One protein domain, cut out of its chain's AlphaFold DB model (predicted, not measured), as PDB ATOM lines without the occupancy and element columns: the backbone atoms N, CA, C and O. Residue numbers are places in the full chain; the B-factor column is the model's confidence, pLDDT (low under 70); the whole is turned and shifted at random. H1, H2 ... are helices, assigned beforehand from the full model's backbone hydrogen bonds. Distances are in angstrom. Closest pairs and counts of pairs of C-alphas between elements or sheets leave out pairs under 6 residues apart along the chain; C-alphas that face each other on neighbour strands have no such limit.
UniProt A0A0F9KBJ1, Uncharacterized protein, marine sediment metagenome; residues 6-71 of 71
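AT A GLANCE: This is residues 6 to 71 of the 71 residues of an uncharacterized protein of marine sediment metagenome (UniProt A0A0F9KBJ1). What shape is this? Helices H2 and H4 pack side by side, running opposite ways, with short H1 and H3 on H4 and a long loop, residues 35 to 54, reaching beyond them. What builds it? The 66 printed residues hold four named helices, H1 to H4 in order, and no named strand: all helix. How spread? It is loose, radius of gyration of the C-alphas 13.9 A, spanning 45 by 22 by 15 A.

HOW THE PARTS SIT: Which helices touch? H1, residues 6 to 11, touches H4, residues 55 to 68, at a steep tilt of 54 degrees; closest C-alphas, Glu 8 and Ala 64, 5.3 A. H2, residues 16 to 26, touches H4 at a shallow tilt of 23 degrees; closest C-alphas, Leu 26 and Asp 58, 6.0 A. H3, residues 28 to 34, touches H4 about perpendicular, at 82 degrees; closest C-alphas, Tyr 30 and Gly 59, 6.0 A. And the backbones? Every O i to N i+4 pair is within hydrogen-bond range in H2, H3 and H4, 1 of 2 in H1.

IN THESE COORDINATES: Where are the anchors? H1 begins at C-alpha 6, (-36.206, 7.538, -2.530); H4 ends at C-alpha 68, (-47.614, 0.792, 0.363). How long, first to last C-alpha? H2 is 15.3 A, H4 19.8 A.

THE WHOLE: Any cut? The printed part has none; the H3 to H4 link is long. Where is pLDDT under 70? Residues 28 to 44 and 46 to 58.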
ATOM      1  N   GLU A   6     -36.649   7.415  -3.917       72.06
ATOM      2  CA  GLU A   6     -36.206   7.538  -2.530       72.06
ATOM      3  C   GLU A   6     -37.361   7.494  -1.517       72.06
ATOM      4  O   GLU A   6     -37.203   6.879  -0.463       72.06
ATOM      5  N   PHE A   7     -38.532   8.061  -1.841       78.25
ATOM      6  CA  PHE A   7     -39.708   8.028  -0.958       78.25
ATOM      7  C   PHE A   7     -40.391   6.663  -0.951       78.25
ATOM      8  O   PHE A   7     -40.832   6.199   0.093       78.25
ATOM      9  N   GLU A   8     -40.479   5.995  -2.101       78.62
ATOM     10  CA  GLU A   8     -41.060   4.647  -2.155       78.62
ATOM     11  C   GLU A   8     -40.159   3.645  -1.419       78.62
ATOM     12  O   GLU A   8     -40.640   2.804  -0.662       78.62
ATOM     13  N   LYS A   9     -38.835   3.785  -1.554       82.56
ATOM     14  CA  LYS A   9     -37.869   2.947  -0.840       82.56
ATOM     15  C   LYS A   9     -37.893   3.162   0.675       82.56
ATOM     16  O   LYS A   9     -37.663   2.204   1.407       82.56
ATOM     17  N   SER A  10     -38.137   4.384   1.155       82.75
ATOM     18  CA  SER A  10     -38.116   4.677   2.593       82.75
ATOM     19  C   SER A  10     -39.290   4.061   3.355       82.75
ATOM     20  O   SER A  10     -39.142   3.813   4.547       82.75
ATOM     21  N   VAL A  11     -40.415   3.777   2.687       86.81
ATOM     22  CA  VAL A  11     -41.614   3.163   3.294       86.81
ATOM     23  C   VAL A  11     -41.785   1.681   2.947       86.81
ATOM     24  O   VAL A  11     -42.527   0.975   3.627       86.81
ATOM     25  N   SER A  12     -41.079   1.201   1.920       88.25
ATOM     26  CA  SER A  12     -41.136  -0.185   1.452       88.25
ATOM     27  C   SER A  12     -40.810  -1.178   2.569       88.25
ATOM     28  O   SER A  12     -39.746  -1.113   3.186       88.25
ATOM     29  N   GLY A  13     -41.693  -2.157   2.778       86.31
ATOM     30  CA  GLY A  13     -41.490  -3.215   3.775       86.31
ATOM     31  C   GLY A  13     -41.649  -2.769   5.234       86.31
ATOM     32  O   GLY A  13     -41.336  -3.540   6.144       86.31
ATOM     33  N   MET A  14     -42.137  -1.550   5.487       91.19
ATOM     34  CA  MET A  14     -42.583  -1.165   6.825       91.19
ATOM     35  C   MET A  14     -43.830  -1.956   7.234       91.19
ATOM     36  O   MET A  14     -44.690  -2.285   6.419       91.19
ATOM     37  N   GLY A  15     -43.947  -2.242   8.532       92.19
ATOM     38  CA  GLY A  15     -45.138  -2.878   9.086       92.19
ATOM     39  C   GLY A  15     -46.380  -1.994   8.943       92.19
ATOM     40  O   GLY A  15     -46.302  -0.769   9.043       92.19
ATOM     41  N   ARG A  16     -47.544  -2.629   8.758       91.56
ATOM     42  CA  ARG A  16     -48.829  -1.944   8.548       91.56
ATOM     43  C   ARG A  16     -49.182  -0.953   9.663       91.56
ATOM     44  O   ARG A  16     -49.655   0.132   9.351       91.56
ATOM     45  N   GLU A  17     -48.941  -1.295  10.929       93.88
ATOM     46  CA  GLU A  17     -49.180  -0.385  12.066       93.88
ATOM     47  C   GLU A  17     -48.344   0.890  11.956       93.88
ATOM     48  O   GLU A  17     -48.891   1.988  11.986       93.88
ATOM     49  N   LYS A  18     -47.042   0.749  11.698       90.56
ATOM     50  CA  LYS A  18     -46.127   1.882  11.535       90.56
ATOM     51  C   LYS A  18     -46.526   2.794  10.371       90.56
ATOM     52  O   LYS A  18     -46.429   4.012  10.469       90.56
ATOM     53  N   LEU A  19     -46.991   2.215   9.263       90.94
ATOM     54  CA  LEU A  19     -47.502   2.984   8.124       90.94
ATOM     55  C   LEU A  19     -48.780   3.763   8.477       90.94
ATOM     56  O   LEU A  19     -48.953   4.884   8.009       90.94
ATOM     57  N   LEU A  20     -49.665   3.199   9.306       89.94
ATOM     58  CA  LEU A  20     -50.871   3.889   9.774       89.94
ATOM     59  C   LEU A  20     -50.549   5.033  10.743       89.94
ATOM     60  O   LEU A  20     -51.170   6.087  10.635       89.94
ATOM     61  N   GLU A  21     -49.576   4.852  11.637       89.19
ATOM     62  CA  GLU A  21     -49.080   5.916  12.522       89.19
ATOM     63  C   GLU A  21     -48.519   7.087  11.704       89.19
ATOM     64  O   GLU A  21     -49.000   8.213  11.818       89.19
ATOM     65  N   LEU A  22     -47.594   6.806  10.778       85.94
ATOM     66  CA  LEU A  22     -47.001   7.826   9.906       85.94
ATOM     67  C   LEU A  22     -48.044   8.537   9.037       85.94
ATOM     68  O   LEU A  22     -47.942   9.737   8.791       85.94
ATOM     69  N   ARG A  23     -49.070   7.816   8.574       86.44
ATOM     70  CA  ARG A  23     -50.190   8.406   7.834       86.44
ATOM     71  C   ARG A  23     -50.953   9.420   8.687       86.44
ATOM     72  O   ARG A  23     -51.294  10.486   8.185       86.44
ATOM     73  N   LEU A  24     -51.237   9.095   9.947       83.62
ATOM     74  CA  LEU A  24     -51.935  10.003  10.860       83.62
ATOM     75  C   LEU A  24     -51.102  11.244  11.188       83.62
ATOM     76  O   LEU A  24     -51.668  12.316  11.356       83.62
ATOM     77  N   GLU A  25     -49.779  11.121  11.247       79.19
ATOM     78  CA  GLU A  25     -48.894  12.253  11.529       79.19
ATOM     79  C   GLU A  25     -48.684  13.160  10.307       79.19
ATOM     80  O   GLU A  25     -48.722  14.382  10.427       79.19
ATOM     81  N   LEU A  26     -48.488  12.579   9.118       76.56
ATOM     82  CA  LEU A  26     -48.007  13.310   7.936       76.56
ATOM     83  C   LEU A  26     -49.114  13.710   6.952       76.56
ATOM     84  O   LEU A  26     -48.971  14.682   6.212       76.56
ATOM     85  N   CYS A  27     -50.221  12.965   6.900       72.38
ATOM     86  CA  CYS A  27     -51.252  13.170   5.877       72.38
ATOM     87  C   CYS A  27     -52.391  14.109   6.304       72.38
ATOM     88  O   CYS A  27     -53.260  14.406   5.481       72.38
ATOM     89  N   VAL A  28     -52.417  14.590   7.552       67.44
ATOM     90  CA  VAL A  28     -53.476  15.500   8.039       67.44
ATOM     91  C   VAL A  28     -53.427  16.831   7.289       67.44
ATOM     92  O   VAL A  28     -54.435  17.260   6.727       67.44
ATOM     93  N   ASP A  29     -52.239  17.419   7.159       60.12
ATOM     94  CA  ASP A  29     -52.035  18.672   6.424       60.12
ATOM     95  C   ASP A  29     -52.308  18.522   4.922       60.12
ATOM     96  O   ASP A  29     -52.827  19.436   4.274       60.12
ATOM     97  N   TYR A  30     -51.996  17.353   4.356       59.16
ATOM     98  CA  TYR A  30     -52.290  17.044   2.958       59.16
ATOM     99  C   TYR A  30     -53.801  16.958   2.696       59.16
ATOM    100  O   TYR A  30     -54.283  17.502   1.700       59.16
ATOM    101  N   SER A  31     -54.553  16.333   3.608       57.41
ATOM    102  CA  SER A  31     -56.016  16.254   3.544       57.41
ATOM    103  C   SER A  31     -56.659  17.643   3.606       57.41
ATOM    104  O   SER A  31     -57.458  17.994   2.738       57.41
ATOM    105  N   LEU A  32     -56.228  18.490   4.549       55.78
ATOM    106  CA  LEU A  32     -56.706  19.874   4.663       55.78
ATOM    107  C   LEU A  32     -56.416  20.689   3.393       55.78
ATOM    108  O   LEU A  32     -57.247  21.490   2.965       55.78
ATOM    109  N   ARG A  33     -55.268  20.469   2.736       62.03
ATOM    110  CA  ARG A  33     -54.947  21.108   1.446       62.03
ATOM    111  C   ARG A  33     -55.830  20.617   0.306       62.03
ATOM    112  O   ARG A  33     -56.287  21.443  -0.478       62.03
ATOM    113  N   GLN A  34     -56.080  19.310   0.204       57.75
ATOM    114  CA  GLN A  34     -56.988  18.765  -0.813       57.75
ATOM    115  C   GLN A  34     -58.428  19.258  -0.634       57.75
ATOM    116  O   GLN A  34     -59.101  19.519  -1.628       57.75
ATOM    117  N   MET A  35     -58.885  19.421   0.610       49.00
ATOM    118  CA  MET A  35     -60.216  19.949   0.923       49.00
ATOM    119  C   MET A  35     -60.308  21.481   0.807       49.00
ATOM    120  O   MET A  35     -61.389  22.041   0.958       49.00
ATOM    121  N   GLY A  36     -59.199  22.175   0.517       54.28
ATOM    122  CA  GLY A  36     -59.158  23.641   0.443       54.28
ATOM    123  C   GLY A  36     -59.275  24.343   1.802       54.28
ATOM    124  O   GLY A  36     -59.446  25.558   1.851       54.28
ATOM    125  N   GLU A  37     -59.173  23.596   2.901       56.12
ATOM    126  CA  GLU A  37     -59.288  24.080   4.282       56.12
ATOM    127  C   GLU A  37     -57.938  24.521   4.868       56.12
ATOM    128  O   GLU A  37     -57.884  25.207   5.887       56.12
ATOM    129  N   PHE A  38     -56.828  24.162   4.220       59.47
ATOM    130  CA  PHE A  38     -55.500  24.591   4.641       59.47
ATOM    131  C   PHE A  38     -55.295  26.086   4.377       59.47
ATOM    132  O   PHE A  38     -55.088  26.518   3.240       59.47
ATOM    133  N   GLN A  39     -55.267  26.872   5.450       57.34
ATOM    134  CA  GLN A  39     -54.760  28.239   5.421       57.34
ATOM    135  C   GLN A  39     -53.284  28.229   5.802       57.34
ATOM    136  O   GLN A  39     -52.896  27.692   6.839       57.34
ATOM    137  N   CYS A  40     -52.443  28.820   4.952       58.22
ATOM    138  CA  CYS A  40     -51.030  28.976   5.271       58.22
ATOM    139  C   CYS A  40     -50.895  29.760   6.588       58.22
ATOM    140  O   CYS A  40     -51.532  30.807   6.714       58.22
ATOM    141  N   PRO A  41     -50.069  29.319   7.554       56.94
ATOM    142  CA  PRO A  41     -49.804  30.117   8.739       56.94
ATOM    143  C   PRO A  41     -49.072  31.394   8.309       56.94
ATOM    144  O   PRO A  41     -47.912  31.365   7.887       56.94
ATOM    145  N   CYS A  42     -49.776  32.521   8.360       57.72
ATOM    146  CA  CYS A  42     -49.211  33.836   8.090       57.72
ATOM    147  C   CYS A  42     -48.976  34.544   9.429       57.72
ATOM    148  O   CYS A  42     -49.754  34.407  10.373       57.72
ATOM    149  N   ASN A  43     -47.849  35.243   9.546       59.53
ATOM    150  CA  ASN A  43     -47.544  36.021  10.740       59.53
ATOM    151  C   ASN A  43     -48.544  37.202  10.875       59.53
ATOM    152  O   ASN A  43     -49.268  37.505   9.922       59.53
ATOM    153  N   PRO A  44     -48.587  37.911  12.020       59.06
ATOM    154  CA  PRO A  44     -49.484  39.059  12.223       59.06
ATOM    155  C   PRO A  44     -49.323  40.199  11.202       59.06
ATOM    156  O   PRO A  44     -50.192  41.055  11.093       59.06
ATOM    157  N   GLU A  45     -48.223  40.213  10.446       72.06
ATOM    158  CA  GLU A  45     -47.943  41.178   9.377       72.06
ATOM    159  C   GLU A  45     -48.497  40.728   8.009       72.06
ATOM    160  O   GLU A  45     -48.230  41.365   6.991       72.06
ATOM    161  N   GLY A  46     -49.229  39.609   7.958       56.09
ATOM    162  CA  GLY A  46     -49.782  39.046   6.726       56.09
ATOM    163  C   GLY A  46     -48.744  38.358   5.834       56.09
ATOM    164  O   GLY A  46     -49.045  38.025   4.690       56.09
ATOM    165  N   ARG A  47     -47.521  38.123   6.328       55.34
ATOM    166  CA  ARG A  47     -46.493  37.376   5.598       55.34
ATOM    167  C   ARG A  47     -46.652  35.897   5.881       55.34
ATOM    168  O   ARG A  47     -46.481  35.435   7.009       55.34
ATOM    169  N   CYS A  48     -46.962  35.146   4.839       55.88
ATOM    170  CA  CYS A  48     -47.071  33.704   4.930       55.88
ATOM    171  C   CYS A  48     -45.670  33.101   5.064       55.88
ATOM    172  O   CYS A  48     -44.809  33.297   4.201       55.88
ATOM    173  N   LEU A  49     -45.419  32.431   6.192       54.53
ATOM    174  CA  LEU A  49     -44.164  31.727   6.428       54.53
ATOM    175  C   LEU A  49     -44.098  30.599   5.410       54.53
ATOM    176  O   LEU A  49     -44.916  29.688   5.448       54.53
ATOM    177  N   ASN A  50     -43.170  30.727   4.465       48.38
ATOM    178  CA  ASN A  50     -43.056  29.866   3.300       48.38
ATOM    179  C   ASN A  50     -43.056  28.376   3.719       48.38
ATOM    180  O   ASN A  50     -42.039  27.898   4.222       48.38
ATOM    181  N   PRO A  51     -44.147  27.612   3.511       51.50
ATOM    182  CA  PRO A  51     -44.244  26.225   3.976       51.50
ATOM    183  C   PRO A  51     -43.508  25.244   3.041       51.50
ATOM    184  O   PRO A  51     -43.653  24.022   3.154       51.50
ATOM    185  N   VAL A  52     -42.765  25.772   2.063       46.94
ATOM    186  CA  VAL A  52     -42.365  25.081   0.831       46.94
ATOM    187  C   VAL A  52     -41.265  24.032   1.023       46.94
ATOM    188  O   VAL A  52     -41.121  23.186   0.149       46.94
ATOM    189  N   SER A  53     -40.542  23.974   2.147       50.12
ATOM    190  CA  SER A  53     -39.506  22.934   2.311       50.12
ATOM    191  C   SER A  53     -39.990  21.632   2.964       50.12
ATOM    192  O   SER A  53     -39.475  20.571   2.622       50.12
ATOM    193  N   HIS A  54     -40.985  21.682   3.856       47.00
ATOM    194  CA  HIS A  54     -41.464  20.490   4.576       47.00
ATOM    195  C   HIS A  54     -42.716  19.896   3.918       47.00
ATOM    196  O   HIS A  54     -42.716  18.739   3.510       47.00
ATOM    197  N   SER A  55     -43.720  20.724   3.618       51.53
ATOM    198  CA  SER A  55     -45.026  20.229   3.150       51.53
ATOM    199  C   SER A  55     -45.044  19.563   1.762       51.53
ATOM    200  O   SER A  55     -45.939  18.768   1.474       51.53
ATOM    201  N   ALA A  56     -44.081  19.869   0.882       59.47
ATOM    202  CA  ALA A  56     -43.941  19.179  -0.406       59.47
ATOM    203  C   ALA A  56     -43.333  17.776  -0.233       59.47
ATOM    204  O   ALA A  56     -43.769  16.828  -0.885       59.47
ATOM    205  N   THR A  57     -42.370  17.643   0.679       66.88
ATOM    206  CA  THR A  57     -41.723  16.381   1.059       66.88
ATOM    207  C   THR A  57     -42.702  15.479   1.810       66.88
ATOM    208  O   THR A  57     -42.857  14.317   1.442       66.88
ATOM    209  N   ASP A  58     -43.444  16.035   2.774       69.31
ATOM    210  CA  ASP A  58     -44.461  15.315   3.552       69.31
ATOM    211  C   ASP A  58     -45.616  14.843   2.664       69.31
ATOM    212  O   ASP A  58     -46.083  13.714   2.786       69.31
ATOM    213  N   GLY A  59     -46.031  15.664   1.689       71.06
ATOM    214  CA  GLY A  59     -47.034  15.275   0.700       71.06
ATOM    215  C   GLY A  59     -46.585  14.104  -0.180       71.06
ATOM    216  O   GLY A  59     -47.357  13.176  -0.415       71.06
ATOM    217  N   LEU A  60     -45.331  14.105  -0.648       75.19
ATOM    218  CA  LEU A  60     -44.780  12.993  -1.430       75.19
ATOM    219  C   LEU A  60     -44.624  11.722  -0.578       75.19
ATOM    220  O   LEU A  60     -44.979  10.632  -1.033       75.19
ATOM    221  N   LEU A  61     -44.175  11.860   0.670       79.94
ATOM    222  CA  LEU A  61     -44.072  10.753   1.618       79.94
ATOM    223  C   LEU A  61     -45.455  10.168   1.959       79.94
ATOM    224  O   LEU A  61     -45.619   8.950   1.944       79.94
ATOM    225  N   CYS A  62     -46.472  11.010   2.149       83.50
ATOM    226  CA  CYS A  62     -47.856  10.584   2.354       83.50
ATOM    227  C   CYS A  62     -48.390   9.749   1.175       83.50
ATOM    228  O   CYS A  62     -48.975   8.683   1.376       83.50
ATOM    229  N   ILE A  63     -48.136  10.173  -0.073       80.38
ATOM    230  CA  ILE A  63     -48.536   9.398  -1.261       80.38
ATOM    231  C   ILE A  63     -47.819   8.037  -1.292       80.38
ATOM    232  O   ILE A  63     -48.434   7.036  -1.668       80.38
ATOM    233  N   ALA A  64     -46.543   7.974  -0.900       83.75
ATOM    234  CA  ALA A  64     -45.800   6.716  -0.823       83.75
ATOM    235  C   ALA A  64     -46.384   5.768   0.245       83.75
ATOM    236  O   ALA A  64     -46.608   4.594  -0.049       83.75
ATOM    237  N   ILE A  65     -46.722   6.280   1.436       87.06
ATOM    238  CA  ILE A  65     -47.375   5.517   2.517       87.06
ATOM    239  C   ILE A  65     -48.723   4.942   2.054       87.06
ATOM    240  O   ILE A  65     -48.990   3.754   2.228       87.06
ATOM    241  N   GLU A  66     -49.567   5.762   1.419       85.19
ATOM    242  CA  GLU A  66     -50.872   5.341   0.885       85.19
ATOM    243  C   GLU A  66     -50.749   4.258  -0.197       85.19
ATOM    244  O   GLU A  66     -51.622   3.398  -0.324       85.19
ATOM    245  N   ARG A  67     -49.676   4.285  -0.997       85.19
ATOM    246  CA  ARG A  67     -49.397   3.241  -1.992       85.19
ATOM    247  C   ARG A  67     -48.970   1.935  -1.336       85.19
ATOM    248  O   ARG A  67     -49.467   0.891  -1.747       85.19
ATOM    249  N   GLU A  68     -48.096   1.989  -0.335       88.75
ATOM    250  CA  GLU A  68     -47.614   0.792   0.363       88.75
ATOM    251  C   GLU A  68     -48.734   0.122   1.173       88.75
ATOM    252  O   GLU A  68     -48.875  -1.091   1.130       88.75
ATOM    253  N   LEU A  69     -49.620   0.895   1.814       87.75
ATOM    254  CA  LEU A  69     -50.794   0.362   2.527       87.75
ATOM    255  C   LEU A  69     -51.819  -0.350   1.625       87.75
ATOM    256  O   LEU A  69     -52.655  -1.102   2.142       87.75
ATOM    257  N   LYS A  70     -51.805  -0.058   0.317       86.44
ATOM    258  CA  LYS A  70     -52.689  -0.652  -0.700       86.44
ATOM    259  C   LYS A  70     -52.096  -1.885  -1.382       86.44
ATOM    260  O   LYS A  70     -52.858  -2.591  -2.042       86.44
ATOM    261  N   ARG A  71     -50.778  -2.088  -1.301       82.88
ATOM    262  CA  ARG A  71     -50.120  -3.314  -1.773       82.88
ATOM    263  C   ARG A  71     -50.430  -4.473  -0.834       82.88
ATOM    264  O   ARG A  71     -50.533  -5.597  -1.368       82.88
TER     265      ARG A  71